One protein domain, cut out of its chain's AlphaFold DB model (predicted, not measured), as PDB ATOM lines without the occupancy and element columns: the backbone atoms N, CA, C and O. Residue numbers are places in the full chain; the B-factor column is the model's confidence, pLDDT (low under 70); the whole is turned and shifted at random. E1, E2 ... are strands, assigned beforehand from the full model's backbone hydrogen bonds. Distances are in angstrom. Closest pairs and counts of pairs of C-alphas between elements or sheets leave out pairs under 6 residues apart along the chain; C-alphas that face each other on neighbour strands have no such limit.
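AT A GLANCE: This is residues 34 to 132 of the 142 residues of an uncharacterized protein of Microbacteriaceae bacterium (UniProt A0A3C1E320). Look for a slender sandwich of strands: the twisted five-strand sheet E1 E7 E3 E5 E4 makes one wall, and the small sheet E2 E6 covers part of one of its faces. The strands of both sheets run lengthwise, with the turn at residues 87 to 90 at one end of the long axis and the tail after E7 at the other. You have 99 printed residues with no named helix and seven named strands, E1 to E7 in chain order; both sheets are antiparallel and the class is all strand. The whole is compact, with a radius of gyration of the C-alphas of 14.0 A, and its spans of 47 by 23 by 17 A make it only just a rod.

HOW THE PARTS SIT: Begin in the large sheet with inner strand E3, residues 58 to 65. On one side find E7, residues 118 to 125, antiparallel at 167 degrees, with N 60 and O 123 2.9 A apart, within hydrogen-bond range; the other neighbour of E7 is edge strand E1, residues 34 to 38, antiparallel at 177 degrees, with N 36 and O 120 2.9 A apart. On the other side of E3 find E5, residues 91 to 98, with N 63 and O 94 2.8 A apart. E5 forms a hairpin with edge strand E4, residues 78 to 86, where N 93 and O 84 are 2.8 A apart. The second sheet pairs E2, residues 44 to 50, with E6, residues 107 to 115, antiparallel at 172 degrees, N 48 and O 109 being 2.8 A apart. The two sheets form a sandwich, two sheets face to face, with facing parts 9.1 A centre to centre and best planes 14 degrees apart. Between them, the closest C-alphas of E1 and E2 are those of Ala 34 and Leu 48, 6.5 A apart. E4 bends by 71 degrees at residue 81, and its closest C-alpha to E6 is that of Thr 78, 5.6 A from that of Phe 109. E2 is apart from E4 and E5.

IN THESE COORDINATES: Find C-alpha 58 at (19.608, -26.085, 26.847); from there E3 runs 23.5 A to C-alpha 65. E7 covers 23.3 A, E5 23.1 A, E4 22.1 A and E6 21.2 A, while E2 covers 17.8 A. E1 starts at C-alpha 34, (21.375, -13.771, 21.897), and E7 ends at C-alpha 125, (15.686, -24.620, 23.515).

THE WHOLE: Look to Val 88 and Gly 130 for the two C-alphas farthest apart, 46.8 A. The printed part has no cut, and its first and last C-alphas are 23.0 A apart. The link E3 to E4, residues 66 to 77, is long. The mean pLDDT of the printed part is 91.4, and residue 40 is under 70.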
ATOM      1  N   ALA A  34      20.333 -14.788  21.825       95.50
ATOM      2  CA  ALA A  34      21.375 -13.771  21.897       95.50
ATOM      3  C   ALA A  34      22.281 -13.854  20.668       95.50
ATOM      4  O   ALA A  34      22.487 -14.927  20.106       95.50
ATOM      5  N   GLY A  35      22.841 -12.725  20.246       94.44
ATOM      6  CA  GLY A  35      23.750 -12.675  19.111       94.44
ATOM      7  C   GLY A  35      24.753 -11.547  19.256       94.44
ATOM      8  O   GLY A  35      24.438 -10.499  19.817       94.44
ATOM      9  N   ALA A  36      25.960 -11.766  18.752       92.25
ATOM     10  CA  ALA A  36      26.978 -10.735  18.650       92.25
ATOM     11  C   ALA A  36      27.728 -10.867  17.329       92.25
ATOM     12  O   ALA A  36      27.981 -11.964  16.834       92.25
ATOM     13  N   THR A  37      28.089  -9.716  16.777       90.25
ATOM     14  CA  THR A  37      28.912  -9.587  15.580       90.25
ATOM     15  C   THR A  37      30.061  -8.656  15.902       90.25
ATOM     16  O   THR A  37      29.850  -7.599  16.493       90.25
ATOM     17  N   ASN A  38      31.259  -9.030  15.477       85.62
ATOM     18  CA  ASN A  38      32.410  -8.158  15.483       85.62
ATOM     19  C   ASN A  38      32.947  -7.999  14.058       85.62
ATOM     20  O   ASN A  38      33.430  -8.956  13.452       85.62
ATOM     21  N   SER A  39      32.844  -6.782  13.528       75.44
ATOM     22  CA  SER A  39      33.319  -6.429  12.190       75.44
ATOM     23  C   SER A  39      34.848  -6.314  12.137       75.44
ATOM     24  O   SER A  39      35.532  -6.220  13.156       75.44
ATOM     25  N   SER A  40      35.405  -6.304  10.926       67.88
ATOM     26  CA  SER A  40      36.837  -6.131  10.664       67.88
ATOM     27  C   SER A  40      37.327  -4.752  11.135       67.88
ATOM     28  O   SER A  40      37.237  -3.772  10.401       67.88
ATOM     29  N   GLY A  41      37.804  -4.645  12.374       74.44
ATOM     30  CA  GLY A  41      38.369  -3.397  12.903       74.44
ATOM     31  C   GLY A  41      38.393  -3.301  14.425       74.44
ATOM     32  O   GLY A  41      39.202  -2.560  14.972       74.44
ATOM     33  N   SER A  42      37.564  -4.083  15.113       78.94
ATOM     34  CA  SER A  42      37.650  -4.272  16.560       78.94
ATOM     35  C   SER A  42      37.971  -5.731  16.846       78.94
ATOM     36  O   SER A  42      37.585  -6.615  16.084       78.94
ATOM     37  N   SER A  43      38.694  -6.010  17.925       85.19
ATOM     38  CA  SER A  43      38.885  -7.364  18.439       85.19
ATOM     39  C   SER A  43      38.141  -7.459  19.765       85.19
ATOM     40  O   SER A  43      38.469  -6.732  20.701       85.19
ATOM     41  N   THR A  44      37.170  -8.362  19.862       87.94
ATOM     42  CA  THR A  44      36.452  -8.631  21.110       87.94
ATOM     43  C   THR A  44      36.236 -10.125  21.294       87.94
ATOM     44  O   THR A  44      36.230 -10.888  20.325       87.94
ATOM     45  N   ALA A  45      36.070 -10.544  22.543       91.19
ATOM     46  CA  ALA A  45      35.598 -11.880  22.853       91.19
ATOM     47  C   ALA A  45      34.081 -11.942  22.632       91.19
ATOM     48  O   ALA A  45      33.349 -11.024  23.007       91.19
ATOM     49  N   LEU A  46      33.592 -13.032  22.043       92.88
ATOM     50  CA  LEU A  46      32.157 -13.229  21.863       92.88
ATOM     51  C   LEU A  46      31.567 -13.977  23.049       92.88
ATOM     52  O   LEU A  46      31.401 -15.198  23.036       92.88
ATOM     53  N   GLN A  47      31.272 -13.191  24.078       95.00
ATOM     54  CA  GLN A  47      30.671 -13.623  25.328       95.00
ATOM     55  C   GLN A  47      29.248 -13.075  25.404       95.00
ATOM     56  O   GLN A  47      29.039 -11.864  25.404       95.00
ATOM     57  N   LEU A  48      28.262 -13.964  25.455       96.75
ATOM     58  CA  LEU A  48      26.849 -13.611  25.480       96.75
ATOM     59  C   LEU A  48      26.231 -14.036  26.804       96.75
ATOM     60  O   LEU A  48      26.090 -15.227  27.075       96.75
ATOM     61  N   ALA A  49      25.847 -13.060  27.622       96.81
ATOM     62  CA  ALA A  49      25.027 -13.306  28.798       96.81
ATOM     63  C   ALA A  49      23.586 -13.605  28.366       96.81
ATOM     64  O   ALA A  49      22.972 -12.825  27.637       96.81
ATOM     65  N   MET A  50      23.048 -14.733  28.819       97.19
ATOM     66  CA  MET A  50      21.660 -15.126  28.603       97.19
ATOM     67  C   MET A  50      21.030 -15.481  29.943       97.19
ATOM     68  O   MET A  50      21.646 -16.194  30.733       97.19
ATOM     69  N   THR A  51      19.795 -15.031  30.167       96.62
ATOM     70  CA  THR A  51      18.964 -15.438  31.309       96.62
ATOM     71  C   THR A  51      17.849 -16.344  30.790       96.62
ATOM     72  O   THR A  51      16.890 -15.835  30.213       96.62
ATOM     73  N   PRO A  52      17.979 -17.670  30.931       94.31
ATOM     74  CA  PRO A  52      17.007 -18.630  30.415       94.31
ATOM     75  C   PRO A  52      15.645 -18.478  31.101       94.31
ATOM     76  O   PRO A  52      15.569 -18.228  32.306       94.31
ATOM     77  N   GLY A  53      14.564 -18.632  30.333       90.44
ATOM     78  CA  GLY A  53      13.199 -18.419  30.832       90.44
ATOM     79  C   GLY A  53      12.745 -19.472  31.849       90.44
ATOM     80  O   GLY A  53      11.851 -19.216  32.654       90.44
ATOM     81  N   ALA A  54      13.373 -20.649  31.833       90.31
ATOM     82  CA  ALA A  54      13.165 -21.698  32.822       90.31
ATOM     83  C   ALA A  54      14.448 -22.510  33.060       90.31
ATOM     84  O   ALA A  54      15.364 -22.552  32.233       90.31
ATOM     85  N   ALA A  55      14.498 -23.183  34.209       91.56
ATOM     86  CA  ALA A  55      15.536 -24.164  34.493       91.56
ATOM     87  C   ALA A  55      15.294 -25.467  33.712       91.56
ATOM     88  O   ALA A  55      14.154 -25.817  33.408       91.56
ATOM     89  N   GLY A  56      16.367 -26.205  33.426       91.88
ATOM     90  CA  GLY A  56      16.299 -27.487  32.717       91.88
ATOM     91  C   GLY A  56      16.362 -27.377  31.191       91.88
ATOM     92  O   GLY A  56      16.377 -28.408  30.517       91.88
ATOM     93  N   ASN A  57      16.445 -26.164  30.641       94.06
ATOM     94  CA  ASN A  57      16.585 -25.938  29.204       94.06
ATOM     95  C   ASN A  57      18.037 -26.122  28.746       94.06
ATOM     96  O   ASN A  57      18.940 -26.397  29.537       94.06
ATOM     97  N   MET A  58      18.274 -26.003  27.445       95.25
ATOM     98  CA  MET A  58      19.608 -26.085  26.847       95.25
ATOM     99  C   MET A  58      19.807 -24.908  25.901       95.25
ATOM    100  O   MET A  58      18.887 -24.552  25.174       95.25
ATOM    101  N   VAL A  59      21.004 -24.333  25.860       96.06
ATOM    102  CA  VAL A  59      21.346 -23.308  24.859       96.06
ATOM    103  C   VAL A  59      22.084 -23.979  23.711       96.06
ATOM    104  O   VAL A  59      22.958 -24.806  23.950       96.06
ATOM    105  N   PHE A  60      21.745 -23.635  22.475       95.38
ATOM    106  CA  PHE A  60      22.443 -24.060  21.261       95.38
ATOM    107  C   PHE A  60      22.829 -22.845  20.439       95.38
ATOM    108  O   PHE A  60      22.210 -21.794  20.563       95.38
ATOM    109  N   GLY A  61      23.828 -22.979  19.578       94.19
ATOM    110  CA  GLY A  61      24.201 -21.876  18.714       94.19
ATOM    111  C   GLY A  61      25.194 -22.227  17.633       94.19
ATOM    112  O   GLY A  61      25.656 -23.366  17.529       94.19
ATOM    113  N   ALA A  62      25.529 -21.213  16.850       93.31
ATOM    114  CA  ALA A  62      26.518 -21.277  15.792       93.31
ATOM    115  C   ALA A  62      27.458 -20.077  15.891       93.31
ATOM    116  O   ALA A  62      27.074 -18.995  16.334       93.31
ATOM    117  N   ALA A  63      28.704 -20.291  15.498       92.44
ATOM    118  CA  ALA A  63      29.769 -19.317  15.571       92.44
ATOM    119  C   ALA A  63      30.623 -19.406  14.301       92.44
ATOM    120  O   ALA A  63      30.915 -20.507  13.839       92.44
ATOM    121  N   MET A  64      31.020 -18.264  13.749       91.12
ATOM    122  CA  MET A  64      31.842 -18.168  12.546       91.12
ATOM    123  C   MET A  64      32.885 -17.068  12.703       91.12
ATOM    124  O   MET A  64      32.527 -15.951  13.056       91.12
ATOM    125  N   ASN A  65      34.131 -17.363  12.354       90.62
ATOM    126  CA  ASN A  65      35.209 -16.412  12.127       90.62
ATOM    127  C   ASN A  65      35.595 -16.439  10.640       90.62
ATOM    128  O   ASN A  65      35.740 -17.529  10.099       90.62
ATOM    129  N   TRP A  66      35.780 -15.282  10.005       88.06
ATOM    130  CA  TRP A  66      36.214 -15.163   8.599       88.06
ATOM    131  C   TRP A  66      37.585 -14.489   8.417       88.06
ATOM    132  O   TRP A  66      37.906 -13.934   7.369       88.06
ATOM    133  N   ALA A  67      38.360 -14.410   9.492       85.44
ATOM    134  CA  ALA A  67      39.647 -13.728   9.552       85.44
ATOM    135  C   ALA A  67      40.771 -14.618  10.104       85.44
ATOM    136  O   ALA A  67      41.949 -14.329   9.886       85.44
ATOM    137  N   ASN A  68      40.437 -15.660  10.864       82.38
ATOM    138  CA  ASN A  68      41.378 -16.592  11.457       82.38
ATOM    139  C   ASN A  68      40.776 -18.005  11.567       82.38
ATOM    140  O   ASN A  68      39.713 -18.200  12.156       82.38
ATOM    141  N   SER A  69      41.521 -19.003  11.085       83.25
ATOM    142  CA  SER A  69      41.159 -20.423  11.137       83.25
ATOM    143  C   SER A  69      41.506 -21.107  12.476       83.25
ATOM    144  O   SER A  69      41.246 -22.301  12.655       83.25
ATOM    145  N   THR A  70      42.111 -20.377  13.421       84.81
ATOM    146  CA  THR A  70      42.507 -20.863  14.753       84.81
ATOM    147  C   THR A  70      41.283 -21.071  15.635       84.81
ATOM    148  O   THR A  70      40.458 -20.174  15.802       84.81
ATOM    149  N   ALA A  71      41.196 -22.243  16.268       88.06
ATOM    150  CA  ALA A  71      40.124 -22.535  17.207       88.06
ATOM    151  C   ALA A  71      40.212 -21.625  18.451       88.06
ATOM    152  O   ALA A  71      41.259 -21.579  19.102       88.06
ATOM    153  N   PRO A  72      39.131 -20.920  18.820       92.75
ATOM    154  CA  PRO A  72      39.080 -20.124  20.037       92.75
ATOM    155  C   PRO A  72      38.944 -21.005  21.288       92.75
ATOM    156  O   PRO A  72      38.533 -22.169  21.249       92.75
ATOM    157  N   THR A  73      39.169 -20.381  22.432       95.88
ATOM    158  CA  THR A  73      38.940 -20.930  23.761       95.88
ATOM    159  C   THR A  73      37.477 -20.757  24.155       95.88
ATOM    160  O   THR A  73      36.956 -19.641  24.213       95.88
ATOM    161  N   LEU A  74      36.808 -21.871  24.443       96.75
ATOM    162  CA  LEU A  74      35.440 -21.898  24.961       96.75
ATOM    163  C   LEU A  74      35.374 -21.393  26.406       96.75
ATOM    164  O   LEU A  74      36.265 -21.657  27.214       96.75
ATOM    165  N   LEU A  75      34.269 -20.738  26.754       97.88
ATOM    166  CA  LEU A  75      33.889 -20.567  28.156       97.88
ATOM    167  C   LEU A  75      33.450 -21.911  28.754       97.88
ATOM    168  O   LEU A  75      32.856 -22.732  28.062       97.88
ATOM    169  N   ALA A  76      33.659 -22.117  30.057       97.75
ATOM    170  CA  ALA A  76      33.308 -23.372  30.740       97.75
ATOM    171  C   ALA A  76      31.816 -23.758  30.612       97.75
ATOM    172  O   ALA A  76      31.457 -24.934  30.572       97.75
ATOM    173  N   SER A  77      30.941 -22.759  30.495       97.62
ATOM    174  CA  SER A  77      29.499 -22.901  30.264       97.62
ATOM    175  C   SER A  77      29.131 -23.416  28.867       97.62
ATOM    176  O   SER A  77      27.964 -23.725  28.626       97.62
ATOM    177  N   THR A  78      30.090 -23.487  27.941       98.19
ATOM    178  CA  THR A  78      29.874 -23.761  26.517       98.19
ATOM    179  C   THR A  78      30.695 -24.966  26.061       98.19
ATOM    180  O   THR A  78      31.853 -25.134  26.426       98.19
ATOM    181  N   SER A  79      30.095 -25.810  25.228       96.06
ATOM    182  CA  SER A  79      30.708 -26.999  24.639       96.06
ATOM    183  C   SER A  79      30.531 -26.993  23.122       96.06
ATOM    184  O   SER A  79      29.420 -26.785  22.631       96.06
ATOM    185  N   ASN A  80      31.587 -27.311  22.371       93.12
ATOM    186  CA  ASN A  80      31.483 -27.512  20.923       93.12
ATOM    187  C   ASN A  80      30.664 -28.768  20.585       93.12
ATOM    188  O   ASN A  80      30.663 -29.760  21.317       93.12
ATOM    189  N   GLN A  81      29.956 -28.713  19.462       90.62
ATOM    190  CA  GLN A  81      29.235 -29.831  18.852       90.62
ATOM    191  C   GLN A  81      29.901 -30.317  17.577       90.62
ATOM    192  O   GLN A  81      30.053 -31.518  17.384       90.62
ATOM    193  N   SER A  82      30.297 -29.387  16.725       89.19
ATOM    194  CA  SER A  82      31.056 -29.647  15.513       89.19
ATOM    195  C   SER A  82      31.842 -28.396  15.189       89.19
ATOM    196  O   SER A  82      31.313 -27.298  15.345       89.19
ATOM    197  N   THR A  83      33.064 -28.573  14.710       89.50
ATOM    198  CA  THR A  83      33.954 -27.492  14.293       89.50
ATOM    199  C   THR A  83      34.482 -27.792  12.903       89.50
ATOM    200  O   THR A  83      34.800 -28.942  12.603       89.50
ATOM    201  N   PHE A  84      34.618 -26.766  12.078       87.50
ATOM    202  CA  PHE A  84      35.255 -26.831  10.771       87.50
ATOM    203  C   PHE A  84      36.224 -25.654  10.651       87.50
ATOM    204  O   PHE A  84      35.897 -24.546  11.060       87.50
ATOM    205  N   SER A  85      37.424 -25.905  10.143       88.31
ATOM    206  CA  SER A  85      38.466 -24.895   9.957       88.31
ATOM    207  C   SER A  85      38.902 -24.952   8.501       88.31
ATOM    208  O   SER A  85      39.373 -25.992   8.040       88.31
ATOM    209  N   ASP A  86      38.697 -23.853   7.781       85.50
ATOM    210  CA  ASP A  86      39.185 -23.660   6.423       85.50
ATOM    211  C   ASP A  86      40.478 -22.850   6.498       85.50
ATOM    212  O   ASP A  86      40.488 -21.618   6.512       85.50
ATOM    213  N   THR A  87      41.601 -23.556   6.573       84.56
ATOM    214  CA  THR A  87      42.923 -22.929   6.664       84.56
ATOM    215  C   THR A  87      43.341 -22.215   5.381       84.56
ATOM    216  O   THR A  87      44.313 -21.469   5.412       84.56
ATOM    217  N   VAL A  88      42.660 -22.459   4.253       85.62
ATOM    218  CA  VAL A  88      42.962 -21.801   2.974       85.62
ATOM    219  C   VAL A  88      42.361 -20.402   2.956       85.62
ATOM    220  O   VAL A  88      43.051 -19.451   2.598       85.62
ATOM    221  N   ASN A  89      41.101 -20.274   3.375       83.81
ATOM    222  CA  ASN A  89      40.401 -18.989   3.408       83.81
ATOM    223  C   ASN A  89      40.563 -18.241   4.740       83.81
ATOM    224  O   ASN A  89      40.250 -17.057   4.820       83.81
ATOM    225  N   GLY A  90      41.104 -18.899   5.769       86.75
ATOM    226  CA  GLY A  90      41.232 -18.315   7.102       86.75
ATOM    227  C   GLY A  90      39.917 -18.331   7.878       86.75
ATOM    228  O   GLY A  90      39.774 -17.568   8.827       86.75
ATOM    229  N   ASP A  91      38.977 -19.200   7.507       87.88
ATOM    230  CA  ASP A  91      37.676 -19.269   8.158       87.88
ATOM    231  C   ASP A  91      37.645 -20.353   9.236       87.88
ATOM    232  O   ASP A  91      38.297 -21.400   9.162       87.88
ATOM    233  N   TRP A  92      36.808 -20.133  10.238       90.62
ATOM    234  CA  TRP A  92      36.496 -21.114  11.261       90.62
ATOM    235  C   TRP A  92      35.005 -21.095  11.558       90.62
ATOM    236  O   TRP A  92      34.411 -20.040  11.752       90.62
ATOM    237  N   TYR A  93      34.395 -22.267  11.655       90.88
ATOM    238  CA  TYR A  93      32.975 -22.436  11.926       90.88
ATOM    239  C   TYR A  93      32.785 -23.410  13.080       90.88
ATOM    240  O   TYR A  93      33.479 -24.425  13.182       90.88
ATOM    241  N   SER A  94      31.794 -23.156  13.927       92.19
ATOM    242  CA  SER A  94      31.395 -24.084  14.975       92.19
ATOM    243  C   SER A  94      29.918 -24.022  15.280       92.19
ATOM    244  O   SER A  94      29.262 -22.993  15.169       92.19
ATOM    245  N   SER A  95      29.422 -25.158  15.733       93.31
ATOM    246  CA  SER A  95      28.160 -25.291  16.439       93.31
ATOM    247  C   SER A  95      28.456 -25.543  17.910       93.31
ATOM    248  O   SER A  95      29.339 -26.333  18.251       93.31
ATOM    249  N   VAL A  96      27.712 -24.893  18.795       94.62
ATOM    250  CA  VAL A  96      27.914 -24.961  20.245       94.62
ATOM    251  C   VAL A  96      26.637 -25.343  20.969       94.62
ATOM    252  O   VAL A  96      25.530 -25.224  20.443       94.62
ATOM    253  N   LYS A  97      26.798 -25.794  22.210       95.62
ATOM    254  CA  LYS A  97      25.716 -25.951  23.178       95.62
ATOM    255  C   LYS A  97      26.155 -25.523  24.576       95.62
ATOM    256  O   LYS A  97      27.354 -25.443  24.840       95.62
ATOM    257  N   SER A  98      25.210 -25.351  25.491       96.94
ATOM    258  CA  SER A  98      25.507 -25.256  26.917       96.94
ATOM    259  C   SER A  98      26.128 -26.560  27.441       96.94
ATOM    260  O   SER A  98      25.726 -27.665  27.062       96.94
ATOM    261  N   SER A  99      27.130 -26.441  28.314       96.38
ATOM    262  CA  SER A  99      27.803 -27.583  28.958       96.38
ATOM    263  C   SER A  99      26.925 -28.272  30.007       96.38
ATOM    264  O   SER A  99      27.118 -29.448  30.304       96.38
ATOM    265  N   ALA A 100      25.942 -27.547  30.542       94.56
ATOM    266  CA  ALA A 100      24.942 -28.033  31.480       94.56
ATOM    267  C   ALA A 100      23.547 -27.546  31.067       94.56
ATOM    268  O   ALA A 100      23.411 -26.669  30.203       94.56
ATOM    269  N   VAL A 101      22.515 -28.111  31.696       93.31
ATOM    270  CA  VAL A 101      21.168 -27.542  31.621       93.31
ATOM    271  C   VAL A 101      21.151 -26.150  32.245       93.31
ATOM    272  O   VAL A 101      21.915 -25.852  33.165       93.31
ATOM    273  N   THR A 102      20.287 -25.288  31.734       93.31
ATOM    274  CA  THR A 102      20.163 -23.917  32.207       93.31
ATOM    275  C   THR A 102      19.535 -23.846  33.591       93.31
ATOM    276  O   THR A 102      18.754 -24.706  34.005       93.31
ATOM    277  N   THR A 103      19.841 -22.759  34.287       92.69
ATOM    278  CA  THR A 103      19.067 -22.281  35.434       92.69
ATOM    279  C   THR A 103      18.288 -21.035  35.011       92.69
ATOM    280  O   THR A 103      18.430 -20.574  33.882       92.69
ATOM    281  N   THR A 104      17.494 -20.457  35.908       93.75
ATOM    282  CA  THR A 104      16.857 -19.145  35.689       93.75
ATOM    283  C   THR A 104      17.805 -17.967  35.950       93.75
ATOM    284  O   THR A 104      17.391 -16.812  35.900       93.75
ATOM    285  N   SER A 105      19.079 -18.230  36.264       95.69
ATOM    286  CA  SER A 105      20.100 -17.200  36.467       95.69
ATOM    287  C   SER A 105      20.849 -16.886  35.173       95.69
ATOM    288  O   SER A 105      21.058 -17.758  34.325       95.69
ATOM    289  N   SER A 106      21.305 -15.636  35.052       96.81
ATOM    290  CA  SER A 106      22.146 -15.211  33.932       96.81
ATOM    291  C   SER A 106      23.419 -16.055  33.862       96.81
ATOM    292  O   SER A 106      24.131 -16.211  34.854       96.81
ATOM    293  N   THR A 107      23.692 -16.611  32.687       97.50
ATOM    294  CA  THR A 107      24.887 -17.400  32.386       97.50
ATOM    295  C   THR A 107      25.519 -16.866  31.107       97.50
ATOM    296  O   THR A 107      24.832 -16.637  30.113       97.50
ATOM    297  N   THR A 108      26.836 -16.678  31.118       97.75
ATOM    298  CA  THR A 108      27.586 -16.221  29.942       97.75
ATOM    299  C   THR A 108      28.033 -17.407  29.108       97.75
ATOM    300  O   THR A 108      28.691 -18.297  29.637       97.75
ATOM    301  N   PHE A 109      27.723 -17.411  27.815       97.75
ATOM    302  CA  PHE A 109      28.073 -18.449  26.843       97.75
ATOM    303  C   PHE A 109      28.977 -17.899  25.730       97.75
ATOM    304  O   PHE A 109      29.050 -16.689  25.523       97.75
ATOM    305  N   GLY A 110      29.652 -18.785  24.995       96.69
ATOM    306  CA  GLY A 110      30.513 -18.439  23.863       96.69
ATOM    307  C   GLY A 110      31.997 -18.666  24.147       96.69
ATOM    308  O   GLY A 110      32.386 -19.726  24.646       96.69
ATOM    309  N   TYR A 111      32.828 -17.683  23.798       96.56
ATOM    310  CA  TYR A 111      34.285 -17.823  23.737       96.56
ATOM    311  C   TYR A 111      35.003 -16.700  24.484       96.56
ATOM    312  O   TYR A 111      34.565 -15.551  24.465       96.56
ATOM    313  N   SER A 112      36.134 -17.023  25.116       95.94
ATOM    314  CA  SER A 112      36.989 -16.042  25.798       95.94
ATOM    315  C   SER A 112      38.071 -15.447  24.898       95.94
ATOM    316  O   SER A 112      38.603 -14.388  25.221       95.94
ATOM    317  N   THR A 113      38.394 -16.094  23.774       94.31
ATOM    318  CA  THR A 113      39.382 -15.570  22.824       94.31
ATOM    319  C   THR A 113      38.857 -14.322  22.131       94.31
ATOM    320  O   THR A 113      37.777 -14.327  21.541       94.31
ATOM    321  N   THR A 114      39.662 -13.267  22.165       92.44
ATOM    322  CA  THR A 114      39.413 -12.020  21.446       92.44
ATOM    323  C   THR A 114      39.870 -12.156  19.996       92.44
ATOM    324  O   THR A 114      41.055 -12.366  19.745       92.44
ATOM    325  N   LEU A 115      38.942 -12.028  19.044       88.19
ATOM    326  CA  LEU A 115      39.217 -12.143  17.607       88.19
ATOM    327  C   LEU A 115      38.493 -11.047  16.814       88.19
ATOM    328  O   LEU A 115      37.512 -10.461  17.279       88.19
ATOM    329  N   THR A 116      39.000 -10.756  15.619       91.00
ATOM    330  CA  THR A 116      38.353  -9.893  14.622       91.00
ATOM    331  C   THR A 116      37.468 -10.736  13.703       91.00
ATOM    332  O   THR A 116      37.681 -11.942  13.577       91.00
ATOM    333  N   GLY A 117      36.479 -10.105  13.061       88.00
ATOM    334  CA  GLY A 117      35.720 -10.735  11.978       88.00
ATOM    335  C   GLY A 117      34.978 -12.005  12.398       88.00
ATOM    336  O   GLY A 117      35.118 -13.037  11.751       88.00
ATOM    337  N   TRP A 118      34.245 -11.949  13.511       91.56
ATOM    338  CA  TRP A 118      33.538 -13.114  14.048       91.56
ATOM    339  C   TRP A 118      32.075 -12.783  14.378       91.56
ATOM    340  O   TRP A 118      31.786 -11.743  14.970       91.56
ATOM    341  N   GLN A 119      31.147 -13.695  14.059       92.56
ATOM    342  CA  GLN A 119      29.760 -13.736  14.564       92.56
ATOM    343  C   GLN A 119      29.397 -14.959  15.428       92.56
ATOM    344  O   GLN A 119      29.833 -16.078  15.161       92.56
ATOM    345  N   ILE A 120      28.563 -14.769  16.450       94.38
ATOM    346  CA  ILE A 120      27.930 -15.860  17.204       94.38
ATOM    347  C   ILE A 120      26.438 -15.584  17.369       94.38
ATOM    348  O   ILE A 120      26.031 -14.449  17.624       94.38
ATOM    349  N   THR A 121      25.628 -16.630  17.273       95.56
ATOM    350  CA  THR A 121      24.208 -16.612  17.631       95.56
ATOM    351  C   THR A 121      23.885 -17.803  18.517       95.56
ATOM    352  O   THR A 121      24.401 -18.903  18.320       95.56
ATOM    353  N   LEU A 122      23.044 -17.575  19.520       96.50
ATOM    354  CA  LEU A 122      22.628 -18.541  20.525       96.50
ATOM    355  C   LEU A 122      21.106 -18.492  20.692       96.50
ATOM    356  O   LEU A 122      20.500 -17.422  20.638       96.50
ATOM    357  N   ALA A 123      20.504 -19.644  20.951       96.06
ATOM    358  CA  ALA A 123      19.088 -19.805  21.236       96.06
ATOM    359  C   ALA A 123      18.886 -20.815  22.369       96.06
ATOM    360  O   ALA A 123      19.468 -21.902  22.374       96.06
ATOM    361  N   GLU A 124      18.042 -20.455  23.328       96.12
ATOM    362  CA  GLU A 124      17.509 -21.370  24.326       96.12
ATOM    363  C   GLU A 124      16.468 -22.289  23.679       96.12
ATOM    364  O   GLU A 124      15.497 -21.834  23.077       96.12
ATOM    365  N   ILE A 125      16.658 -23.592  23.856       95.38
ATOM    366  CA  ILE A 125      15.686 -24.620  23.515       95.38
ATOM    367  C   ILE A 125      15.002 -25.078  24.794       95.38
ATOM    368  O   ILE A 125      15.613 -25.720  25.655       95.38
ATOM    369  N   GLN A 126      13.718 -24.752  24.889       94.19
ATOM    370  CA  GLN A 126      12.863 -25.119  26.002       94.19
ATOM    371  C   GLN A 126      12.555 -26.612  25.974       94.19
ATOM    372  O   GLN A 126      12.178 -27.163  24.933       94.19
ATOM    373  N   VAL A 127      12.697 -27.256  27.126       91.75
ATOM    374  CA  VAL A 127      12.382 -28.671  27.324       91.75
ATOM    375  C   VAL A 127      10.929 -28.800  27.773       91.75
ATOM    376  O   VAL A 127      10.419 -27.982  28.538       91.75
ATOM    377  N   SER A 128      10.234 -29.816  27.266       88.31
ATOM    378  CA  SER A 128       8.882 -30.145  27.719       88.31
ATOM    379  C   SER A 128       8.900 -30.554  29.193       88.31
ATOM    380  O   SER A 128       9.814 -31.248  29.639       88.31
ATOM    381  N   ALA A 129       7.873 -30.168  29.952       83.62
ATOM    382  CA  ALA A 129       7.771 -30.528  31.364       83.62
ATOM    383  C   ALA A 129       7.903 -32.052  31.567       83.62
ATOM    384  O   ALA A 129       7.308 -32.842  30.836       83.62
ATOM    385  N   GLY A 130       8.719 -32.460  32.545       80.56
ATOM    386  CA  GLY A 130       8.973 -33.872  32.856       80.56
ATOM    387  C   GLY A 130       9.799 -34.639  31.812       80.56
ATOM    388  O   GLY A 130       9.938 -35.851  31.932       80.56
ATOM    389  N   SER A 131      10.344 -33.965  30.795       86.31
ATOM    390  CA  SER A 131      11.190 -34.576  29.764       86.31
ATOM    391  C   SER A 131      12.663 -34.205  29.940       86.31
ATOM    392  O   SER A 131      13.003 -33.225  30.596       86.31
ATOM    393  N   ALA A 132      13.544 -34.973  29.299       84.19
ATOM    394  CA  ALA A 132      14.937 -34.602  29.090       84.19
ATOM    395  C   ALA A 132      15.188 -34.387  27.596       84.19
ATOM    396  O   ALA A 132      14.668 -35.130  26.757       84.19
TER     397      ALA A 132